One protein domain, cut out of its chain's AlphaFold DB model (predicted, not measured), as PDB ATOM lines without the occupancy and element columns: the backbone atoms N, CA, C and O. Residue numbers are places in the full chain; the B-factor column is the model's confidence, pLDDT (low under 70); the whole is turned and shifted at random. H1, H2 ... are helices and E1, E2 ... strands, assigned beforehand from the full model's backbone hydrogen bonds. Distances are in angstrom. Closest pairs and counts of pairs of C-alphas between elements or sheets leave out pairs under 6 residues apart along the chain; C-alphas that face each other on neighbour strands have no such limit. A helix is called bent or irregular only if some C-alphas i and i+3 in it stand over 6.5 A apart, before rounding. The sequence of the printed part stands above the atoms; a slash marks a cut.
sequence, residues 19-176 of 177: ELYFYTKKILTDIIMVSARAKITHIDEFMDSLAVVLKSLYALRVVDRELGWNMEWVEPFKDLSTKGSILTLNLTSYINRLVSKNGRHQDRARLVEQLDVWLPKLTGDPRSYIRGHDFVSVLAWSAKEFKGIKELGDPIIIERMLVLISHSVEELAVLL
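This is residues 19 to 176 of the 177 residues of an uncharacterized protein of Pseudomonas psychrotolerans (UniProt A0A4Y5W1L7). One long helix, H3, runs through the middle as a spine, with a small strand hairpin, E1 and E2, packed on it through E2. Toward the end where H3 begins, H7 crosses it with H1, H2, H8 and H9 gathered round; at the other end, the helical hairpin H5 and H6 meets H3 through H6, and H10 lies far out near H1. The printed part has 158 residues with ten named helices and two named strands, in the order H1 H2 H3 H4 E1 E2 H5 H6 H7 H8 H9 H10; the sheet E1 - E2 is antiparallel and the class is mostly helix. The whole is compact, with a radius of gyration of the C-alphas of 16.2 A and spans of 46 by 35 by 25 A.

Begin at the hairpin of E1, residues 80 to 83, and E2, residues 86 to 89: N 81 and O 88 are 2.9 A apart, within hydrogen-bond range, and the strands are antiparallel at 153 degrees. Next find H3, residues 43 to 66, which has 11 pairs of C-alphas within 8 A with E2, the closest being those of Phe 46 and Ile 86, 5.2 A apart. The hub is H7, residues 132 to 145; its residues 134 to 138 alone touch H3, at a steep tilt of 44 degrees, opposite ways, the closest C-alphas being Leu 54 and Phe 135 at 6.6 A. H7 also touches H1, residues 19 to 22 (Glu 19 and Gly 132, closest C-alphas, 4.9 A), H8, residues 150 to 153 (Ala 140 and Gly 153, 4.4 A), and H9, residues 155 to 164 (Ala 140 and Pro 155, 5.2 A). H2, residues 25 to 35, only just touches H7, with 3 pairs of C-alphas within 8 A, the closest Ile 32 and Ala 143 at 5.9 A. At the other end H6, residues 105 to 118, touches H3 at a steep tilt of 61 degrees, its closest C-alphas being Ala 59 and Trp 118 at 6.1 A; H6 is irregular, C-alphas 106 and 109 being 7.4 A apart. H5, residues 91 to 101, forms a helical hairpin with H6 and touches H4, residues 76 to 79, closest at the C-alphas of Asp 79 and Tyr 94, 5.7 A. H10, residues 170 to 173, touches no helix. Every O i to N i+4 pair is within hydrogen-bond range in H3, H5, H7 and H9, against 5 of 7 in H2 and 8 of 10 in H6; H1, H4, H8 and H10 are too short for such a pair.

Find C-alpha 43 at (185.022, 253.302, 198.330); from there H3 runs 34.1 A to C-alpha 66 at (180.328, 243.585, 166.020). H6 measures 20.4 A, H7 19.8 A, H5 15.3 A, H9 14.3 A and H2 14.1 A. The last helix, H10, ends at C-alpha 173, (167.251, 235.586, 197.565).

The C-alphas farthest apart are those of Gln 106 and Val 174, at 49.0 A. The printed part has no cut; residues 119 to 131 make the long link from H6 to H7. Mean pLDDT of the printed part is 94.9, and residues 174 to 176 are under 70.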
ATOM      1  N   GLU A  19     177.367 237.595 189.054       93.75
ATOM      2  CA  GLU A  19     178.398 238.389 189.729       93.75
ATOM      3  C   GLU A  19     178.029 239.878 189.809       93.75
ATOM      4  O   GLU A  19     178.452 240.570 190.733       93.75
ATOM      5  N   LEU A  20     177.215 240.385 188.876       93.44
ATOM      6  CA  LEU A  20     176.856 241.805 188.819       93.44
ATOM      7  C   LEU A  20     175.906 242.219 189.939       93.44
ATOM      8  O   LEU A  20     175.919 243.378 190.347       93.44
ATOM      9  N   TYR A  21     175.163 241.275 190.510       92.62
ATOM     10  CA  TYR A  21     174.363 241.521 191.706       92.62
ATOM     11  C   TYR A  21     175.221 241.835 192.943       92.62
ATOM     12  O   TYR A  21     174.758 242.472 193.884       92.62
ATOM     13  N   PHE A  22     176.501 241.454 192.929       94.69
ATOM     14  CA  PHE A  22     177.449 241.754 194.002       94.69
ATOM     15  C   PHE A  22     178.162 243.098 193.814       94.69
ATOM     16  O   PHE A  22     178.917 243.524 194.694       94.69
ATOM     17  N   TYR A  23     177.926 243.794 192.697       95.12
ATOM     18  CA  TYR A  23     178.433 245.142 192.464       95.12
ATOM     19  C   TYR A  23     177.605 246.157 193.271       95.12
ATOM     20  O   TYR A  23     176.791 246.912 192.745       95.12
ATOM     21  N   THR A  24     177.791 246.158 194.589       94.75
ATOM     22  CA  THR A  24     177.158 247.106 195.512       94.75
ATOM     23  C   THR A  24     178.188 247.658 196.485       94.75
ATOM     24  O   THR A  24     179.175 246.998 196.818       94.75
ATOM     25  N   LYS A  25     177.948 248.870 196.993       95.94
ATOM     26  CA  LYS A  25     178.854 249.524 197.946       95.94
ATOM     27  C   LYS A  25     179.095 248.688 199.195       95.94
ATOM     28  O   LYS A  25     180.234 248.574 199.638       95.94
ATOM     29  N   LYS A  26     178.036 248.090 199.741       95.06
ATOM     30  CA  LYS A  26     178.108 247.245 200.937       95.06
ATOM     31  C   LYS A  26     179.025 246.044 200.697       95.06
ATOM     32  O   LYS A  26     180.024 245.893 201.387       95.06
ATOM     33  N   ILE A  27     178.738 245.258 199.660       95.06
ATOM     34  CA  ILE A  27     179.473 244.023 199.369       95.06
ATOM     35  C   ILE A  27     180.924 244.315 198.994       95.06
ATOM     36  O   ILE A  27     181.837 243.658 199.491       95.06
ATOM     37  N   LEU A  28     181.160 245.333 198.164       96.31
ATOM     38  CA  LEU A  28     182.518 245.717 197.799       96.31
ATOM     39  C   LEU A  28     183.313 246.193 199.012       96.31
ATOM     40  O   LEU A  28     184.470 245.806 199.139       96.31
ATOM     41  N   THR A  29     182.701 246.942 199.934       96.62
ATOM     42  CA  THR A  29     183.338 247.317 201.209       96.62
ATOM     43  C   THR A  29     183.728 246.074 202.013       96.62
ATOM     44  O   THR A  29     184.880 245.952 202.439       96.62
ATOM     45  N   ASP A  30     182.805 245.127 202.173       95.06
ATOM     46  CA  ASP A  30     183.029 243.914 202.964       95.06
ATOM     47  C   ASP A  30     184.127 243.023 202.364       95.06
ATOM     48  O   ASP A  30     184.979 242.491 203.081       95.06
ATOM     49  N   ILE A  31     184.168 242.888 201.038       94.81
ATOM     50  CA  ILE A  31     185.187 242.086 200.353       94.81
ATOM     51  C   ILE A  31     186.534 242.813 200.343       94.81
ATOM     52  O   ILE A  31     187.538 242.257 200.792       94.81
ATOM     53  N   ILE A  32     186.586 244.049 199.840       95.69
ATOM     54  CA  ILE A  32     187.859 244.711 199.531       95.69
ATOM     55  C   ILE A  32     188.470 245.393 200.757       95.69
ATOM     56  O   ILE A  32     189.666 245.258 201.016       95.69
ATOM     57  N   MET A  33     187.668 246.097 201.557       96.19
ATOM     58  CA  MET A  33     188.175 246.881 202.684       96.19
ATOM     59  C   MET A  33     188.214 246.062 203.971       96.19
ATOM     60  O   MET A  33     189.193 246.139 204.708       96.19
ATOM     61  N   VAL A  34     187.184 245.257 204.246       95.50
ATOM     62  CA  VAL A  34     187.106 244.484 205.497       95.50
ATOM     63  C   VAL A  34     187.876 243.172 205.378       95.50
ATOM     64  O   VAL A  34     188.811 242.935 206.147       95.50
ATOM     65  N   SER A  35     187.523 242.334 204.400       94.69
ATOM     66  CA  SER A  35     188.107 240.997 204.253       94.69
ATOM     67  C   SER A  35     189.525 241.064 203.698       94.69
ATOM     68  O   SER A  35     190.450 240.541 204.314       94.69
ATOM     69  N   ALA A  36     189.729 241.763 202.575       95.88
ATOM     70  CA  ALA A  36     191.054 241.908 201.980       95.88
ATOM     71  C   ALA A  36     191.931 242.938 202.686       95.88
ATOM     72  O   ALA A  36     193.138 242.927 202.466       95.88
ATOM     73  N   ARG A  37     191.383 243.808 203.546       96.88
ATOM     74  CA  ARG A  37     192.148 244.894 204.191       96.88
ATOM     75  C   ARG A  37     192.921 245.751 203.181       96.88
ATOM     76  O   ARG A  37     194.012 246.243 203.479       96.88
ATOM     77  N   ALA A  38     192.376 245.896 201.973       97.06
ATOM     78  CA  ALA A  38     192.951 246.732 200.938       97.06
ATOM     79  C   ALA A  38     192.971 248.191 201.408       97.06
ATOM     80  O   ALA A  38     192.029 248.676 202.037       97.06
ATOM     81  N   LYS A  39     194.041 248.916 201.083       96.25
ATOM     82  CA  LYS A  39     194.258 250.319 201.465       96.25
ATOM     83  C   LYS A  39     193.488 251.285 200.564       96.25
ATOM     84  O   LYS A  39     194.066 252.215 200.008       96.25
ATOM     85  N   ILE A  40     192.193 251.040 200.424       96.62
ATOM     86  CA  ILE A  40     191.232 251.913 199.756       96.62
ATOM     87  C   ILE A  40     190.591 252.773 200.842       96.62
ATOM     88  O   ILE A  40     190.058 252.244 201.813       96.62
ATOM     89  N   THR A  41     190.678 254.093 200.713       95.06
ATOM     90  CA  THR A  41     190.132 255.032 201.709       95.06
ATOM     91  C   THR A  41     188.778 255.594 201.299       95.06
ATOM     92  O   THR A  41     187.983 255.949 202.162       95.06
ATOM     93  N   HIS A  42     188.505 255.660 199.994       97.00
ATOM     94  CA  HIS A  42     187.263 256.185 199.436       97.00
ATOM     95  C   HIS A  42     186.640 255.128 198.529       97.00
ATOM     96  O   HIS A  42     187.042 254.961 197.377       97.00
ATOM     97  N   ILE A  43     185.668 254.391 199.067       97.38
ATOM     98  CA  ILE A  43     185.022 253.302 198.330       97.38
ATOM     99  C   ILE A  43     184.261 253.804 197.100       97.38
ATOM    100  O   ILE A  43     184.272 253.133 196.077       97.38
ATOM    101  N   ASP A  44     183.658 254.992 197.168       97.94
ATOM    102  CA  ASP A  44     182.908 255.556 196.041       97.94
ATOM    103  C   ASP A  44     183.847 255.863 194.859       97.94
ATOM    104  O   ASP A  44     183.596 255.418 193.743       97.94
ATOM    105  N   GLU A  45     185.011 256.479 195.114       98.06
ATOM    106  CA  GLU A  45     186.048 256.708 194.088       98.06
ATOM    107  C   GLU A  45     186.564 255.392 193.479       98.06
ATOM    108  O   GLU A  45     186.806 255.288 192.271       98.06
ATOM    109  N   PHE A  46     186.740 254.368 194.320       98.44
ATOM    110  CA  PHE A  46     187.139 253.038 193.873       98.44
ATOM    111  C   PHE A  46     186.078 252.415 192.967       98.44
ATOM    112  O   PHE A  46     186.409 251.929 191.889       98.44
ATOM    113  N   MET A  47     184.808 252.446 193.372       98.19
ATOM    114  CA  MET A  47     183.707 251.878 192.598       98.19
ATOM    115  C   MET A  47     183.545 252.580 191.255       98.19
ATOM    116  O   MET A  47     183.505 251.900 190.228       98.19
ATOM    117  N   ASP A  48     183.535 253.911 191.246       98.00
ATOM    118  CA  ASP A  48     183.401 254.700 190.021       98.00
ATOM    119  C   ASP A  48     184.543 254.394 189.045       98.00
ATOM    120  O   ASP A  48     184.321 254.121 187.862       98.00
ATOM    121  N   SER A  49     185.782 254.357 189.542       98.44
ATOM    122  CA  SER A  49     186.940 254.032 188.706       98.44
ATOM    123  C   SER A  49     186.952 252.570 188.240       98.44
ATOM    124  O   SER A  49     187.288 252.297 187.084       98.44
ATOM    125  N   LEU A  50     186.499 251.631 189.076       98.50
ATOM    126  CA  LEU A  50     186.287 250.234 188.702       98.50
ATOM    127  C   LEU A  50     185.250 250.112 187.573       98.50
ATOM    128  O   LEU A  50     185.507 249.415 186.590       98.50
ATOM    129  N   ALA A  51     184.123 250.826 187.653       98.12
ATOM    130  CA  ALA A  51     183.118 250.850 186.590       98.12
ATOM    131  C   ALA A  51     183.689 251.393 185.275       98.12
ATOM    132  O   ALA A  51     183.425 250.825 184.217       98.12
ATOM    133  N   VAL A  52     184.505 252.453 185.317       98.12
ATOM    134  CA  VAL A  52     185.154 253.022 184.121       98.12
ATOM    135  C   VAL A  52     186.091 252.011 183.450       98.12
ATOM    136  O   VAL A  52     186.059 251.845 182.224       98.12
ATOM    137  N   VAL A  53     186.899 251.298 184.241       98.50
ATOM    138  CA  VAL A  53     187.773 250.227 183.738       98.50
ATOM    139  C   VAL A  53     186.943 249.122 183.088       98.50
ATOM    140  O   VAL A  53     187.179 248.771 181.931       98.50
ATOM    141  N   LEU A  54     185.942 248.602 183.799       98.25
ATOM    142  CA  LEU A  54     185.123 247.487 183.326       98.25
ATOM    143  C   LEU A  54     184.283 247.850 182.100       98.25
ATOM    144  O   LEU A  54     184.183 247.045 181.177       98.25
ATOM    145  N   LYS A  55     183.755 249.075 182.038       97.94
ATOM    146  CA  LYS A  55     183.057 249.612 180.865       97.94
ATOM    147  C   LYS A  55     183.963 249.622 179.637       97.94
ATOM    148  O   LYS A  55     183.517 249.273 178.550       97.94
ATOM    149  N   SER A  56     185.235 249.986 179.801       98.12
ATOM    150  CA  SER A  56     186.206 249.991 178.698       98.12
ATOM    151  C   SER A  56     186.470 248.579 178.168       98.12
ATOM    152  O   SER A  56     186.488 248.364 176.956       98.12
ATOM    153  N   LEU A  57     186.620 247.601 179.068       98.06
ATOM    154  CA  LEU A  57     186.784 246.191 178.701       98.06
ATOM    155  C   LEU A  57     185.529 245.633 178.021       98.06
ATOM    156  O   LEU A  57     185.628 244.973 176.988       98.06
ATOM    157  N   TYR A  58     184.349 245.942 178.557       97.44
ATOM    158  CA  TYR A  58     183.073 245.529 177.982       97.44
ATOM    159  C   TYR A  58     182.855 246.129 176.589       97.44
ATOM    160  O   TYR A  58     182.519 245.406 175.656       97.44
ATOM    161  N   ALA A  59     183.125 247.425 176.411       97.88
ATOM    162  CA  ALA A  59     183.007 248.096 175.121       97.88
ATOM    163  C   ALA A  59     183.915 247.458 174.059       97.88
ATOM    164  O   ALA A  59     183.471 247.212 172.939       97.88
ATOM    165  N   LEU A  60     185.151 247.093 174.418       98.00
ATOM    166  CA  LEU A  60     186.031 246.346 173.519       98.00
ATOM    167  C   LEU A  60     185.415 245.001 173.107       98.00
ATOM    168  O   LEU A  60     185.565 244.598 171.956       98.00
ATOM    169  N   ARG A  61     184.733 244.295 174.021       97.00
ATOM    170  CA  ARG A  61     184.066 243.012 173.720       97.00
ATOM    171  C   ARG A  61     182.891 243.184 172.771       97.00
ATOM    172  O   ARG A  61     182.706 242.357 171.881       97.00
ATOM    173  N   VAL A  62     182.125 244.258 172.938       96.50
ATOM    174  CA  VAL A  62     181.042 244.614 172.015       96.50
ATOM    175  C   VAL A  62     181.606 244.880 170.620       96.50
ATOM    176  O   VAL A  62     181.126 244.290 169.655       96.50
ATOM    177  N   VAL A  63     182.672 245.679 170.519       98.00
ATOM    178  CA  VAL A  63     183.343 245.982 169.244       98.00
ATOM    179  C   VAL A  63     183.918 244.723 168.589       98.00
ATOM    180  O   VAL A  63     183.720 244.506 167.398       98.00
ATOM    181  N   ASP A  64     184.593 243.855 169.349       97.81
ATOM    182  CA  ASP A  64     185.102 242.565 168.857       97.81
ATOM    183  C   ASP A  64     183.983 241.704 168.253       97.81
ATOM    184  O   ASP A  64     184.133 241.121 167.172       97.81
ATOM    185  N   ARG A  65     182.828 241.670 168.931       96.56
ATOM    186  CA  ARG A  65     181.654 240.928 168.476       96.56
ATOM    187  C   ARG A  65     181.029 241.540 167.225       96.56
ATOM    188  O   ARG A  65     180.701 240.790 166.309       96.56
ATOM    189  N   GLU A  66     180.877 242.860 167.174       96.88
ATOM    190  CA  GLU A  66     180.328 243.585 166.020       96.88
ATOM    191  C   GLU A  66     181.208 243.429 164.777       96.88
ATOM    192  O   GLU A  66     180.710 243.204 163.674       96.88
ATOM    193  N   LEU A  67     182.527 243.489 164.952       96.06
ATOM    194  CA  LEU A  67     183.490 243.320 163.868       96.06
ATOM    195  C   LEU A  67     183.674 241.853 163.447       96.06
ATOM    196  O   LEU A  67     184.331 241.586 162.438       96.06
ATOM    197  N   GLY A  68     183.110 240.903 164.201       97.06
ATOM    198  CA  GLY A  68     183.215 239.470 163.934       97.06
ATOM    199  C   GLY A  68     184.645 238.939 164.053       97.06
ATOM    200  O   GLY A  68     185.001 237.967 163.386       97.06
ATOM    201  N   TRP A  69     185.488 239.592 164.854       96.56
ATOM    202  CA  TRP A  69     186.910 239.264 164.941       96.56
ATOM    203  C   TRP A  69     187.195 238.053 165.824       96.56
ATOM    204  O   TRP A  69     188.174 237.359 165.545       96.56
ATOM    205  N   ASN A  70     186.330 237.788 166.811       95.38
ATOM    206  CA  ASN A  70     186.440 236.687 167.774       95.38
ATOM    207  C   ASN A  70     187.844 236.615 168.395       95.38
ATOM    208  O   ASN A  70     188.499 235.571 168.362       95.38
ATOM    209  N   MET A  71     188.328 237.751 168.899       96.88
ATOM    210  CA  MET A  71     189.685 237.869 169.414       96.88
ATOM    211  C   MET A  71     189.934 236.964 170.624       96.88
ATOM    212  O   MET A  71     189.092 236.797 171.510       96.88
ATOM    213  N   GLU A  72     191.157 236.451 170.717       97.31
ATOM    214  CA  GLU A  72     191.673 235.870 171.944       97.31
ATOM    215  C   GLU A  72     192.029 236.993 172.926       97.31
ATOM    216  O   GLU A  72     192.915 237.823 172.685       97.31
ATOM    217  N   TRP A  73     191.334 237.015 174.059       96.00
ATOM    218  CA  TRP A  73     191.454 238.081 175.046       96.00
ATOM    219  C   TRP A  73     192.741 237.975 175.866       96.00
ATOM    220  O   TRP A  73     193.325 236.901 176.043       96.00
ATOM    221  N   VAL A  74     193.210 239.124 176.353       95.06
ATOM    222  CA  VAL A  74     194.341 239.216 177.282       95.06
ATOM    223  C   VAL A  74     193.905 239.849 178.584       95.06
ATOM    224  O   VAL A  74     193.101 240.779 178.588       95.06
ATOM    225  N   GLU A  75     194.509 239.402 179.678       94.75
ATOM    226  CA  GLU A  75     194.295 240.021 180.981       94.75
ATOM    227  C   GLU A  75     194.756 241.493 180.987       94.75
ATOM    228  O   GLU A  75     195.852 241.804 180.478       94.75
ATOM    229  N   PRO A  76     193.968 242.413 181.574       96.81
ATOM    230  CA  PRO A  76     194.264 243.845 181.580       96.81
ATOM    231  C   PRO A  76     195.362 244.239 182.570       96.81
ATOM    232  O   PRO A  76     195.857 245.357 182.516       96.81
ATOM    233  N   PHE A  77     195.806 243.325 183.436       97.00
ATOM    234  CA  PHE A  77     196.618 243.629 184.619       97.00
ATOM    235  C   PHE A  77     197.913 244.413 184.364       97.00
ATOM    236  O   PHE A  77     198.300 245.202 185.216       97.00
ATOM    237  N   LYS A  78     198.589 244.233 183.216       96.69
ATOM    238  CA  LYS A  78     199.815 245.007 182.907       96.69
ATOM    239  C   LYS A  78     199.539 246.455 182.492       96.69
ATOM    240  O   LYS A  78     200.469 247.249 182.458       96.69
ATOM    241  N   ASP A  79     198.296 246.771 182.144       98.25
ATOM    242  CA  ASP A  79     197.859 248.105 181.728       98.25
ATOM    243  C   ASP A  79     197.008 248.785 182.804       98.25
ATOM    244  O   ASP A  79     196.558 249.913 182.610       98.25
ATOM    245  N   LEU A  80     196.784 248.113 183.935       98.25
ATOM    246  CA  LEU A  80     196.129 248.686 185.098       98.25
ATOM    247  C   LEU A  80     197.155 249.328 186.031       98.25
ATOM    248  O   LEU A  80     198.286 248.868 186.180       98.25
ATOM    249  N   SER A  81     196.733 250.402 186.682       97.75
ATOM    250  CA  SER A  81     197.513 251.118 187.688       97.75
ATOM    251  C   SER A  81     196.591 251.692 188.756       97.75
ATOM    252  O   SER A  81     195.394 251.871 188.519       97.75
ATOM    253  N   THR A  82     197.144 251.978 189.933       97.50
ATOM    254  CA  THR A  82     196.401 252.547 191.060       97.50
ATOM    255  C   THR A  82     197.024 253.866 191.513       97.50
ATOM    256  O   THR A  82     198.244 254.050 191.481       97.50
ATOM    257  N   LYS A  83     196.184 254.812 191.943       96.31
ATOM    258  CA  LYS A  83     196.613 256.060 192.591       96.31
ATOM    259  C   LYS A  83     195.585 256.470 193.642       96.31
ATOM    260  O   LYS A  83     194.456 256.805 193.305       96.31
ATOM    261  N   GLY A  84     195.976 256.486 194.915       95.38
ATOM    262  CA  GLY A  84     195.019 256.728 196.000       95.38
ATOM    263  C   GLY A  84     194.020 255.575 196.082       95.38
ATOM    264  O   GLY A  84     194.462 254.450 196.272       95.38
ATOM    265  N   SER A  85     192.725 255.855 195.899       97.31
ATOM    266  CA  SER A  85     191.645 254.851 195.794       97.31
ATOM    267  C   SER A  85     191.214 254.575 194.345       97.31
ATOM    268  O   SER A  85     190.289 253.806 194.116       97.31
ATOM    269  N   ILE A  86     191.871 255.200 193.362       97.94
ATOM    270  CA  ILE A  86     191.444 255.205 191.958       97.94
ATOM    271  C   ILE A  86     192.194 254.141 191.158       97.94
ATOM    272  O   ILE A  86     193.418 254.014 191.274       97.94
ATOM    273  N   LEU A  87     191.456 253.428 190.307       97.62
ATOM    274  CA  LEU A  87     191.974 252.528 189.282       97.62
ATOM    275  C   LEU A  87     192.014 253.228 187.928       97.62
ATOM    276  O   LEU A  87     191.054 253.879 187.522       97.62
ATOM    277  N   THR A  88     193.089 253.007 187.180       98.12
ATOM    278  CA  THR A  88     193.219 253.532 185.821       98.12
ATOM    279  C   THR A  88     193.683 252.435 184.878       98.12
ATOM    280  O   THR A  88     194.710 251.799 185.119       98.12
ATOM    281  N   LEU A  89     192.956 252.263 183.772       98.44
ATOM    282  CA  LEU A  89     193.365 251.440 182.638       98.44
ATOM    283  C   LEU A  89     194.050 252.314 181.584       98.44
ATOM    284  O   LEU A  89     193.445 253.240 181.042       98.44
ATOM    285  N   ASN A  90     195.289 251.982 181.227       98.38
ATOM    286  CA  ASN A  90     195.928 252.501 180.025       98.38
ATOM    287  C   ASN A  90     195.332 251.800 178.798       98.38
ATOM    288  O   ASN A  90     195.882 250.832 178.268       98.38
ATOM    289  N   LEU A  91     194.180 252.303 178.358       97.62
ATOM    290  CA  LEU A  91     193.398 251.724 177.271       97.62
ATOM    291  C   LEU A  91     194.198 251.624 175.967       97.62
ATOM    292  O   LEU A  91     194.138 250.606 175.285       97.62
ATOM    293  N   THR A  92     195.014 252.631 175.652       97.38
ATOM    294  CA  THR A  92     195.881 252.626 174.466       97.38
ATOM    295  C   THR A  92     196.880 251.470 174.497       97.38
ATOM    296  O   THR A  92     197.031 250.756 173.504       97.38
ATOM    297  N   SER A  93     197.556 251.271 175.631       97.88
ATOM    298  CA  SER A  93     198.516 250.179 175.809       97.88
ATOM    299  C   SER A  93     197.826 248.810 175.768       97.88
ATOM    300  O   SER A  93     198.287 247.903 175.067       97.88
ATOM    301  N   TYR A  94     196.662 248.694 176.411       98.31
ATOM    302  CA  TYR A  94     195.860 247.474 176.401       98.31
ATOM    303  C   TYR A  94     195.391 247.095 174.992       98.31
ATOM    304  O   TYR A  94     195.590 245.957 174.560       98.31
ATOM    305  N   ILE A  95     194.848 248.056 174.236       98.00
ATOM    306  CA  ILE A  95     194.438 247.866 172.839       98.00
ATOM    307  C   ILE A  95     195.616 247.381 172.005       98.00
ATOM    308  O   ILE A  95     195.477 246.398 171.279       98.00
ATOM    309  N   ASN A  96     196.782 248.024 172.134       97.19
ATOM    310  CA  ASN A  96     197.977 247.623 171.399       97.19
ATOM    311  C   ASN A  96     198.321 246.159 171.682       97.19
ATOM    312  O   ASN A  96     198.507 245.389 170.743       97.19
ATOM    313  N   ARG A  97     198.345 245.740 172.951       97.69
ATOM    314  CA  ARG A  97     198.589 244.339 173.319       97.69
ATOM    315  C   ARG A  97     197.536 243.383 172.753       97.69
ATOM    316  O   ARG A  97     197.903 242.322 172.251       97.69
ATOM    317  N   LEU A  98     196.256 243.746 172.836       97.81
ATOM    318  CA  LEU A  98     195.146 242.914 172.375       97.81
ATOM    319  C   LEU A  98     195.224 242.673 170.863       97.81
ATOM    320  O   LEU A  98     195.218 241.523 170.426       97.81
ATOM    321  N   VAL A  99     195.381 243.734 170.065       97.25
ATOM    322  CA  VAL A  99     195.504 243.590 168.606       97.25
ATOM    323  C   VAL A  99     196.805 242.893 168.213       97.25
ATOM    324  O   VAL A  99     196.809 242.147 167.237       97.25
ATOM    325  N   SER A 100     197.884 243.068 168.992       96.31
ATOM    326  CA  SER A 100     199.155 242.368 168.754       96.31
ATOM    327  C   SER A 100     198.996 240.862 168.875       96.31
ATOM    328  O   SER A 100     199.385 240.122 167.977       96.31
ATOM    329  N   LYS A 101     198.376 240.408 169.971       97.38
ATOM    330  CA  LYS A 101     198.128 238.982 170.215       97.38
ATOM    331  C   LYS A 101     197.300 238.346 169.098       97.38
ATOM    332  O   LYS A 101     197.507 237.186 168.773       97.38
ATOM    333  N   ASN A 102     196.402 239.121 168.501       97.94
ATOM    334  CA  ASN A 102     195.483 238.659 167.471       97.94
ATOM    335  C   ASN A 102     195.980 238.909 166.036       97.94
ATOM    336  O   ASN A 102     195.234 238.669 165.092       97.94
ATOM    337  N   GLY A 103     197.205 239.415 165.840       96.88
ATOM    338  CA  GLY A 103     197.744 239.711 164.504       96.88
ATOM    339  C   GLY A 103     197.019 240.846 163.764       96.88
ATOM    340  O   GLY A 103     197.141 240.965 162.549       96.88
ATOM    341  N   ARG A 104     196.276 241.699 164.482       95.94
ATOM    342  CA  ARG A 104     195.393 242.755 163.945       95.94
ATOM    343  C   ARG A 104     195.951 244.167 164.105       95.94
ATOM    344  O   ARG A 104     195.207 245.138 164.182       95.94
ATOM    345  N   HIS A 105     197.273 244.315 164.166       93.44
ATOM    346  CA  HIS A 105     197.916 245.622 164.351       93.44
ATOM    347  C   HIS A 105     197.458 246.683 163.339       93.44
ATOM    348  O   HIS A 105     197.292 247.845 163.705       93.44
ATOM    349  N   GLN A 106     197.238 246.278 162.086       95.31
ATOM    350  CA  GLN A 106     196.786 247.162 161.008       95.31
ATOM    351  C   GLN A 106     195.339 247.639 161.215       95.31
ATOM    352  O   GLN A 106     195.006 248.761 160.847       95.31
ATOM    353  N   ASP A 107     194.505 246.839 161.887       95.81
ATOM    354  CA  ASP A 107     193.101 247.156 162.162       95.81
ATOM    355  C   ASP A 107     192.908 248.011 163.429       95.81
ATOM    356  O   ASP A 107     191.779 248.346 163.795       95.81
ATOM    357  N   ARG A 108     193.991 248.394 164.122       96.56
ATOM    358  CA  ARG A 108     193.928 249.158 165.382       96.56
ATOM    359  C   ARG A 108     193.075 250.420 165.261       96.56
ATOM    360  O   ARG A 108     192.283 250.701 166.154       96.56
ATOM    361  N   ALA A 109     193.261 251.191 164.188       96.94
ATOM    362  CA  ALA A 109     192.527 252.438 163.982       96.94
ATOM    363  C   ALA A 109     191.014 252.189 163.893       96.94
ATOM    364  O   ALA A 109     190.242 252.881 164.549       96.94
ATOM    365  N   ARG A 110     190.615 251.133 163.172       96.94
ATOM    366  CA  ARG A 110     189.217 250.710 163.041       96.94
ATOM    367  C   ARG A 110     188.615 250.289 164.383       96.94
ATOM    368  O   ARG A 110     187.474 250.627 164.667       96.94
ATOM    369  N   LEU A 111     189.368 249.569 165.217       97.38
ATOM    370  CA  LEU A 111     188.899 249.194 166.555       97.38
ATOM    371  C   LEU A 111     188.693 250.420 167.454       97.38
ATOM    372  O   LEU A 111     187.684 250.491 168.147       97.38
ATOM    373  N   VAL A 112     189.621 251.381 167.433       97.62
ATOM    374  CA  VAL A 112     189.502 252.621 168.220       97.62
ATOM    375  C   VAL A 112     188.294 253.441 167.767       97.62
ATOM    376  O   VAL A 112     187.508 253.859 168.607       97.62
ATOM    377  N   GLU A 113     188.090 253.590 166.458       97.75
ATOM    378  CA  GLU A 113     186.929 254.295 165.903       97.75
ATOM    379  C   GLU A 113     185.601 253.689 166.382       97.75
ATOM    380  O   GLU A 113     184.715 254.405 166.840       97.75
ATOM    381  N   GLN A 114     185.463 252.360 166.337       97.81
ATOM    382  CA  GLN A 114     184.253 251.697 166.834       97.81
ATOM    383  C   GLN A 114     184.108 251.809 168.355       97.81
ATOM    384  O   GLN A 114     182.999 251.934 168.873       97.81
ATOM    385  N   LEU A 115     185.219 251.805 169.091       97.31
ATOM    386  CA  LEU A 115     185.197 251.984 170.537       97.31
ATOM    387  C   LEU A 115     184.676 253.372 170.932       97.31
ATOM    388  O   LEU A 115     183.850 253.471 171.843       97.31
ATOM    389  N   ASP A 116     185.091 254.414 170.209       97.19
ATOM    390  CA  ASP A 116     184.620 255.790 170.404       97.19
ATOM    391  C   ASP A 116     183.110 255.928 170.135       97.19
ATOM    392  O   ASP A 116     182.438 256.749 170.761       97.19
ATOM    393  N   VAL A 117     182.541 255.078 169.270       97.25
ATOM    394  CA  VAL A 117     181.090 255.002 169.024       97.25
ATOM    395  C   VAL A 117     180.343 254.303 170.165       97.25
ATOM    396  O   VAL A 117     179.226 254.703 170.505       97.25
ATOM    397  N   TRP A 118     180.912 253.247 170.753       96.94
ATOM    398  CA  TRP A 118     180.231 252.442 171.775       96.94
ATOM    399  C   TRP A 118     180.337 253.004 173.186       96.94
ATOM    400  O   TRP A 118     179.354 252.959 173.926       96.94
ATOM    401  N   LEU A 119     181.488 253.553 173.572       96.25
ATOM    402  CA  LEU A 119     181.708 254.051 174.932       96.25
ATOM    403  C   LEU A 119     180.631 255.049 175.408       96.25
ATOM    404  O   LEU A 119     180.166 254.901 176.543       96.25
ATOM    405  N   PRO A 120     180.170 256.025 174.600       96.56
ATOM    406  CA  PRO A 120     179.118 256.954 175.015       96.56
ATOM    407  C   PRO A 120     177.731 256.315 175.139       96.56
ATOM    408  O   PRO A 120     176.887 256.864 175.837       96.56
ATOM    409  N   LYS A 121     177.478 255.173 174.484       96.50
ATOM    410  CA  LYS A 121     176.175 254.480 174.528       96.50
ATOM    411  C   LYS A 121     175.973 253.698 175.827       96.50
ATOM    412  O   LYS A 121     174.846 253.514 176.270       96.50
ATOM    413  N   LEU A 122     177.065 253.247 176.438       95.56
ATOM    414  CA  LEU A 122     177.052 252.465 177.672       95.56
ATOM    415  C   LEU A 122     176.890 253.401 178.881       95.56
ATOM    416  O   LEU A 122     177.878 253.888 179.433       95.56
ATOM    417  N   THR A 123     175.655 253.721 179.255       94.31
ATOM    418  CA  THR A 123     175.336 254.664 180.345       94.31
ATOM    419  C   THR A 123     174.270 254.095 181.279       94.31
ATOM    420  O   THR A 123     173.630 253.101 180.951       94.31
ATOM    421  N   GLY A 124     174.090 254.715 182.451       93.56
ATOM    422  CA  GLY A 124     173.146 254.260 183.475       93.56
ATOM    423  C   GLY A 124     173.826 253.444 184.573       93.56
ATOM    424  O   GLY A 124     174.913 253.798 185.020       93.56
ATOM    425  N   ASP A 125     173.175 252.370 185.013       93.88
ATOM    426  CA  ASP A 125     173.711 251.461 186.029       93.88
ATOM    427  C   ASP A 125     174.904 250.660 185.464       93.88
ATOM    428  O   ASP A 125     174.717 249.955 184.462       93.88
ATOM    429  N   PRO A 126     176.100 250.702 186.093       95.06
ATOM    430  CA  PRO A 126     177.254 249.893 185.700       95.06
ATOM    431  C   PRO A 126     176.949 248.418 185.473       95.06
ATOM    432  O   PRO A 126     177.493 247.825 184.542       95.06
ATOM    433  N   ARG A 127     176.030 247.833 186.248       94.50
ATOM    434  CA  ARG A 127     175.619 246.425 186.136       94.50
ATOM    435  C   ARG A 127     174.996 246.075 184.778       94.50
ATOM    436  O   ARG A 127     174.922 244.903 184.429       94.50
ATOM    437  N   SER A 128     174.593 247.068 183.981       92.19
ATOM    438  CA  SER A 128     174.062 246.863 182.625       92.19
ATOM    439  C   SER A 128     175.130 246.845 181.520       92.19
ATOM    440  O   SER A 128     174.848 246.392 180.412       92.19
ATOM    441  N   TYR A 129     176.355 247.310 181.796       93.94
ATOM    442  CA  TYR A 129     177.413 247.468 180.785       93.94
ATOM    443  C   TYR A 129     178.811 247.036 181.255       93.94
ATOM    444  O   TYR A 129     179.831 247.498 180.735       93.94
ATOM    445  N   ILE A 130     178.874 246.130 182.226       95.94
ATOM    446  CA  ILE A 130     180.102 245.450 182.651       95.94
ATOM    447  C   ILE A 130     179.905 243.932 182.570       95.94
ATOM    448  O   ILE A 130     178.781 243.439 182.524       95.94
ATOM    449  N   ARG A 131     181.002 243.170 182.546       95.38
ATOM    450  CA  ARG A 131     180.981 241.698 182.498       95.38
ATOM    451  C   ARG A 131     181.397 241.114 183.847       95.38
ATOM    452  O   ARG A 131     182.452 241.489 184.353       95.38
ATOM    453  N   GLY A 132     180.644 240.143 184.371       95.19
ATOM    454  CA  GLY A 132     180.895 239.532 185.686       95.19
ATOM    455  C   GLY A 132     182.296 238.955 185.879       95.19
ATOM    456  O   GLY A 132     182.974 239.295 186.841       95.19
ATOM    457  N   HIS A 133     182.785 238.161 184.928       94.94
ATOM    458  CA  HIS A 133     184.146 237.614 185.018       94.94
ATOM    459  C   HIS A 133     185.230 238.697 185.015       94.94
ATOM    460  O   HIS A 133     186.208 238.592 185.748       94.94
ATOM    461  N   ASP A 134     185.065 239.754 184.208       96.94
ATOM    462  CA  ASP A 134     186.030 240.856 184.203       96.94
ATOM    463  C   ASP A 134     185.955 241.613 185.547       96.94
ATOM    464  O   ASP A 134     186.988 241.979 186.103       96.94
ATOM    465  N   PHE A 135     184.748 241.779 186.107       97.75
ATOM    466  CA  PHE A 135     184.526 242.356 187.434       97.75
ATOM    467  C   PHE A 135     185.276 241.589 188.530       97.75
ATOM    468  O   PHE A 135     186.076 242.194 189.246       97.75
ATOM    469  N   VAL A 136     185.086 240.273 188.623       97.38
ATOM    470  CA  VAL A 136     185.772 239.417 189.603       97.38
ATOM    471  C   VAL A 136     187.290 239.502 189.440       97.38
ATOM    472  O   VAL A 136     188.006 239.727 190.417       97.38
ATOM    473  N   SER A 137     187.793 239.364 188.212       97.19
ATOM    474  CA  SER A 137     189.233 239.379 187.938       97.19
ATOM    475  C   SER A 137     189.886 240.710 188.310       97.19
ATOM    476  O   SER A 137     190.955 240.728 188.926       97.19
ATOM    477  N   VAL A 138     189.248 241.837 187.979       97.94
ATOM    478  CA  VAL A 138     189.761 243.167 188.341       97.94
ATOM    479  C   VAL A 138     189.621 243.420 189.845       97.94
ATOM    480  O   VAL A 138     190.507 244.041 190.435       97.94
ATOM    481  N   LEU A 139     188.575 242.909 190.501       97.38
ATOM    482  CA  LEU A 139     188.410 243.016 191.953       97.38
ATOM    483  C   LEU A 139     189.508 242.252 192.708       97.38
ATOM    484  O   LEU A 139     190.128 242.809 193.613       97.38
ATOM    485  N   ALA A 140     189.811 241.021 192.291       97.62
ATOM    486  CA  ALA A 140     190.915 240.232 192.838       97.62
ATOM    487  C   ALA A 140     192.265 240.933 192.616       97.62
ATOM    488  O   ALA A 140     193.044 241.129 193.551       97.62
ATOM    489  N   TRP A 141     192.522 241.410 191.394       97.81
ATOM    490  CA  TRP A 141     193.715 242.209 191.100       97.81
ATOM    491  C   TRP A 141     193.820 243.430 192.026       97.81
ATOM    492  O   TRP A 141     194.883 243.702 192.583       97.81
ATOM    493  N   SER A 142     192.703 244.113 192.272       97.38
ATOM    494  CA  SER A 142     192.647 245.273 193.163       97.38
ATOM    495  C   SER A 142     193.010 244.910 194.599       97.38
ATOM    496  O   SER A 142     193.828 245.596 195.210       97.38
ATOM    497  N   ALA A 143     192.473 243.814 195.141       96.88
ATOM    498  CA  ALA A 143     192.779 243.375 196.503       96.88
ATOM    499  C   ALA A 143     194.296 243.293 196.732       96.88
ATOM    500  O   ALA A 143     194.818 243.786 197.735       96.88
ATOM    501  N   LYS A 144     195.015 242.756 195.743       96.00
ATOM    502  CA  LYS A 144     196.474 242.665 195.750       96.00
ATOM    503  C   LYS A 144     197.155 244.029 195.601       96.00
ATOM    504  O   LYS A 144     198.023 244.369 196.408       96.00
ATOM    505  N   GLU A 145     196.796 244.814 194.588       96.75
ATOM    506  CA  GLU A 145     197.509 246.059 194.260       96.75
ATOM    507  C   GLU A 145     197.289 247.181 195.278       96.75
ATOM    508  O   GLU A 145     198.181 247.993 195.530       96.75
ATOM    509  N   PHE A 146     196.150 247.178 195.967       96.81
ATOM    510  CA  PHE A 146     195.900 248.059 197.107       96.81
ATOM    511  C   PHE A 146     196.502 247.518 198.418       96.81
ATOM    512  O   PHE A 146     196.127 247.958 199.503       96.81
ATOM    513  N   LYS A 147     197.488 246.610 198.351       96.62
ATOM    514  CA  LYS A 147     198.233 246.069 199.506       96.62
ATOM    515  C   LYS A 147     197.349 245.336 200.521       96.62
ATOM    516  O   LYS A 147     197.625 245.399 201.721       96.62
ATOM    517  N   GLY A 148     196.292 244.687 200.044       95.81
ATOM    518  CA  GLY A 148     195.474 243.790 200.845       95.81
ATOM    519  C   GLY A 148     196.128 242.424 201.065       95.81
ATOM    520  O   GLY A 148     197.294 242.190 200.733       95.81
ATOM    521  N   ILE A 149     195.355 241.512 201.647       95.19
ATOM    522  CA  ILE A 149     195.718 240.117 201.890       95.19
ATOM    523  C   ILE A 149     195.935 239.417 200.546       95.19
ATOM    524  O   ILE A 149     195.077 239.445 199.665       95.19
ATOM    525  N   LYS A 150     197.101 238.783 200.392       91.06
ATOM    526  CA  LYS A 150     197.586 238.241 199.116       91.06
ATOM    527  C   LYS A 150     196.670 237.154 198.555       91.06
ATOM    528  O   LYS A 150     196.499 237.073 197.343       91.06
ATOM    529  N   GLU A 151     196.105 236.330 199.426       91.81
ATOM    530  CA  GLU A 151     195.199 235.229 199.100       91.81
ATOM    531  C   GLU A 151     193.926 235.744 198.421       91.81
ATOM    532  O   GLU A 151     193.427 235.123 197.491       91.81
ATOM    533  N   LEU A 152     193.453 236.934 198.797       92.62
ATOM    534  CA  LEU A 152     192.302 237.577 198.157       92.62
ATOM    535  C   LEU A 152     192.640 238.231 196.809       92.62
ATOM    536  O   LEU A 152     191.777 238.827 196.175       92.62
ATOM    537  N   GLY A 153     193.880 238.060 196.344       93.56
ATOM    538  CA  GLY A 153     194.306 238.356 194.982       93.56
ATOM    539  C   GLY A 153     193.948 237.284 193.946       93.56
ATOM    540  O   GLY A 153     194.283 237.464 192.776       93.56
ATOM    541  N   ASP A 154     193.321 236.175 194.353       95.94
ATOM    542  CA  ASP A 154     192.884 235.088 193.467       95.94
ATOM    543  C   ASP A 154     191.389 235.234 193.101       95.94
ATOM    544  O   ASP A 154     190.540 235.195 194.002       95.94
ATOM    545  N   PRO A 155     191.039 235.355 191.804       95.75
ATOM    546  CA  PRO A 155     189.651 235.407 191.341       95.75
ATOM    547  C   PRO A 155     188.773 234.266 191.868       95.75
ATOM    548  O   PRO A 155     187.631 234.512 192.246       95.75
ATOM    549  N   ILE A 156     189.303 233.042 191.982       95.94
ATOM    550  CA  ILE A 156     188.535 231.876 192.454       95.94
ATOM    551  C   ILE A 156     188.110 232.062 193.914       95.94
ATOM    552  O   ILE A 156     187.022 231.644 194.318       95.94
ATOM    553  N   ILE A 157     188.965 232.679 194.735       95.06
ATOM    554  CA  ILE A 157     188.637 232.945 196.137       95.06
ATOM    555  C   ILE A 157     187.560 234.029 196.216       95.06
ATOM    556  O   ILE A 157     186.610 233.867 196.983       95.06
ATOM    557  N   ILE A 158     187.652 235.074 195.388       95.62
ATOM    558  CA  ILE A 158     186.609 236.103 195.287       95.62
ATOM    559  C   ILE A 158     185.270 235.479 194.875       95.62
ATOM    560  O   ILE A 158     184.283 235.689 195.572       95.62
ATOM    561  N   GLU A 159     185.222 234.649 193.829       94.75
ATOM    562  CA  GLU A 159     183.990 233.961 193.401       94.75
ATOM    563  C   GLU A 159     183.379 233.123 194.529       94.75
ATOM    564  O   GLU A 159     182.178 233.197 194.788       94.75
ATOM    565  N   ARG A 160     184.204 232.365 195.262       93.94
ATOM    566  CA  ARG A 160     183.737 231.583 196.416       93.94
ATOM    567  C   ARG A 160     183.171 232.470 197.518       93.94
ATOM    568  O   ARG A 160     182.169 232.100 198.122       93.94
ATOM    569  N   MET A 161     183.773 233.631 197.775       93.38
ATOM    570  CA  MET A 161     183.210 234.598 198.717       93.38
ATOM    571  C   MET A 161     181.851 235.106 198.250       93.38
ATOM    572  O   MET A 161     180.937 235.137 199.067       93.38
ATOM    573  N   LEU A 162     181.695 235.439 196.961       93.56
ATOM    574  CA  LEU A 162     180.405 235.858 196.396       93.56
ATOM    575  C   LEU A 162     179.333 234.784 196.621       93.56
ATOM    576  O   LEU A 162     178.249 235.082 197.114       93.56
ATOM    577  N   VAL A 163     179.659 233.517 196.361       90.94
ATOM    578  CA  VAL A 163     178.743 232.396 196.624       90.94
ATOM    579  C   VAL A 163     178.372 232.311 198.107       90.94
ATOM    580  O   VAL A 163     177.194 232.170 198.433       90.94
ATOM    581  N   LEU A 164     179.342 232.438 199.018       90.75
ATOM    582  CA  LEU A 164     179.095 232.370 200.463       90.75
ATOM    583  C   LEU A 164     178.195 233.507 200.966       90.75
ATOM    584  O   LEU A 164     177.370 233.283 201.849       90.75
ATOM    585  N   ILE A 165     178.324 234.705 200.394       90.06
ATOM    586  CA  ILE A 165     177.526 235.883 200.770       90.06
ATOM    587  C   ILE A 165     176.280 236.072 199.898       90.06
ATOM    588  O   ILE A 165     175.597 237.080 200.043       90.06
ATOM    589  N   SER A 166     175.955 235.128 199.012       88.44
ATOM    590  CA  SER A 166     174.795 235.218 198.106       88.44
ATOM    591  C   SER A 166     173.476 235.474 198.838       88.44
ATOM    592  O   SER A 166     172.661 236.262 198.375       88.44
ATOM    593  N   HIS A 167     173.311 234.914 200.038       84.75
ATOM    594  CA  HIS A 167     172.164 235.152 200.922       84.75
ATOM    595  C   HIS A 167     172.029 236.608 201.413       84.75
ATOM    596  O   HIS A 167     170.995 236.982 201.954       84.75
ATOM    597  N   SER A 168     173.080 237.423 201.282       83.69
ATOM    598  CA  SER A 168     173.084 238.846 201.645       83.69
ATOM    599  C   SER A 168     172.652 239.762 200.493       83.69
ATOM    600  O   SER A 168     172.641 240.982 200.676       83.69
ATOM    601  N   VAL A 169     172.345 239.195 199.323       86.25
ATOM    602  CA  VAL A 169     171.853 239.902 198.136       86.25
ATOM    603  C   VAL A 169     170.354 239.647 198.021       86.25
ATOM    604  O   VAL A 169     169.935 238.543 197.670       86.25
ATOM    605  N   GLU A 170     169.546 240.660 198.330       82.12
ATOM    606  CA  GLU A 170     168.081 240.546 198.350       82.12
ATOM    607  C   GLU A 170     167.535 240.107 196.987       82.12
ATOM    608  O   GLU A 170     166.689 239.217 196.916       82.12
ATOM    609  N   GLU A 171     168.084 240.648 195.897       81.06
ATOM    610  CA  GLU A 171     167.640 240.332 194.541       81.06
ATOM    611  C   GLU A 171     167.904 238.870 194.150       81.06
ATOM    612  O   GLU A 171     167.167 238.313 193.342       81.06
ATOM    613  N   LEU A 172     168.932 238.228 194.722       78.19
ATOM    614  CA  LEU A 172     169.209 236.807 194.490       78.19
ATOM    615  C   LEU A 172     168.395 235.900 195.415       78.19
ATOM    616  O   LEU A 172     168.053 234.792 195.012       78.19
ATOM    617  N   ALA A 173     168.070 236.353 196.629       71.19
ATOM    618  CA  ALA A 173     167.251 235.586 197.565       71.19
ATOM    619  C   ALA A 173     165.858 235.298 196.980       71.19
ATOM    620  O   ALA A 173     165.393 234.165 197.052       71.19
ATOM    621  N   VAL A 174     165.260 236.283 196.302       68.00
ATOM    622  CA  VAL A 174     163.958 236.145 195.623       68.00
ATOM    623  C   VAL A 174     163.999 235.147 194.456       68.00
ATOM    624  O   VAL A 174     162.986 234.540 194.134       68.00
ATOM    625  N   LEU A 175     165.159 234.941 193.819       65.06
ATOM    626  CA  LEU A 175     165.306 233.980 192.714       65.06
ATOM    627  C   LEU A 175     165.427 232.522 193.185       65.06
ATOM    628  O   LEU A 175     165.364 231.614 192.352       65.06
ATOM    629  N   LEU A 176     165.678 232.299 194.479       60.22
ATOM    630  CA  LEU A 176     165.896 230.977 195.077       60.22
ATOM    631  C   LEU A 176     164.665 230.431 195.823       60.22
ATOM    632  O   LEU A 176     164.713 229.286 196.281       60.22
TER     633      LEU A 176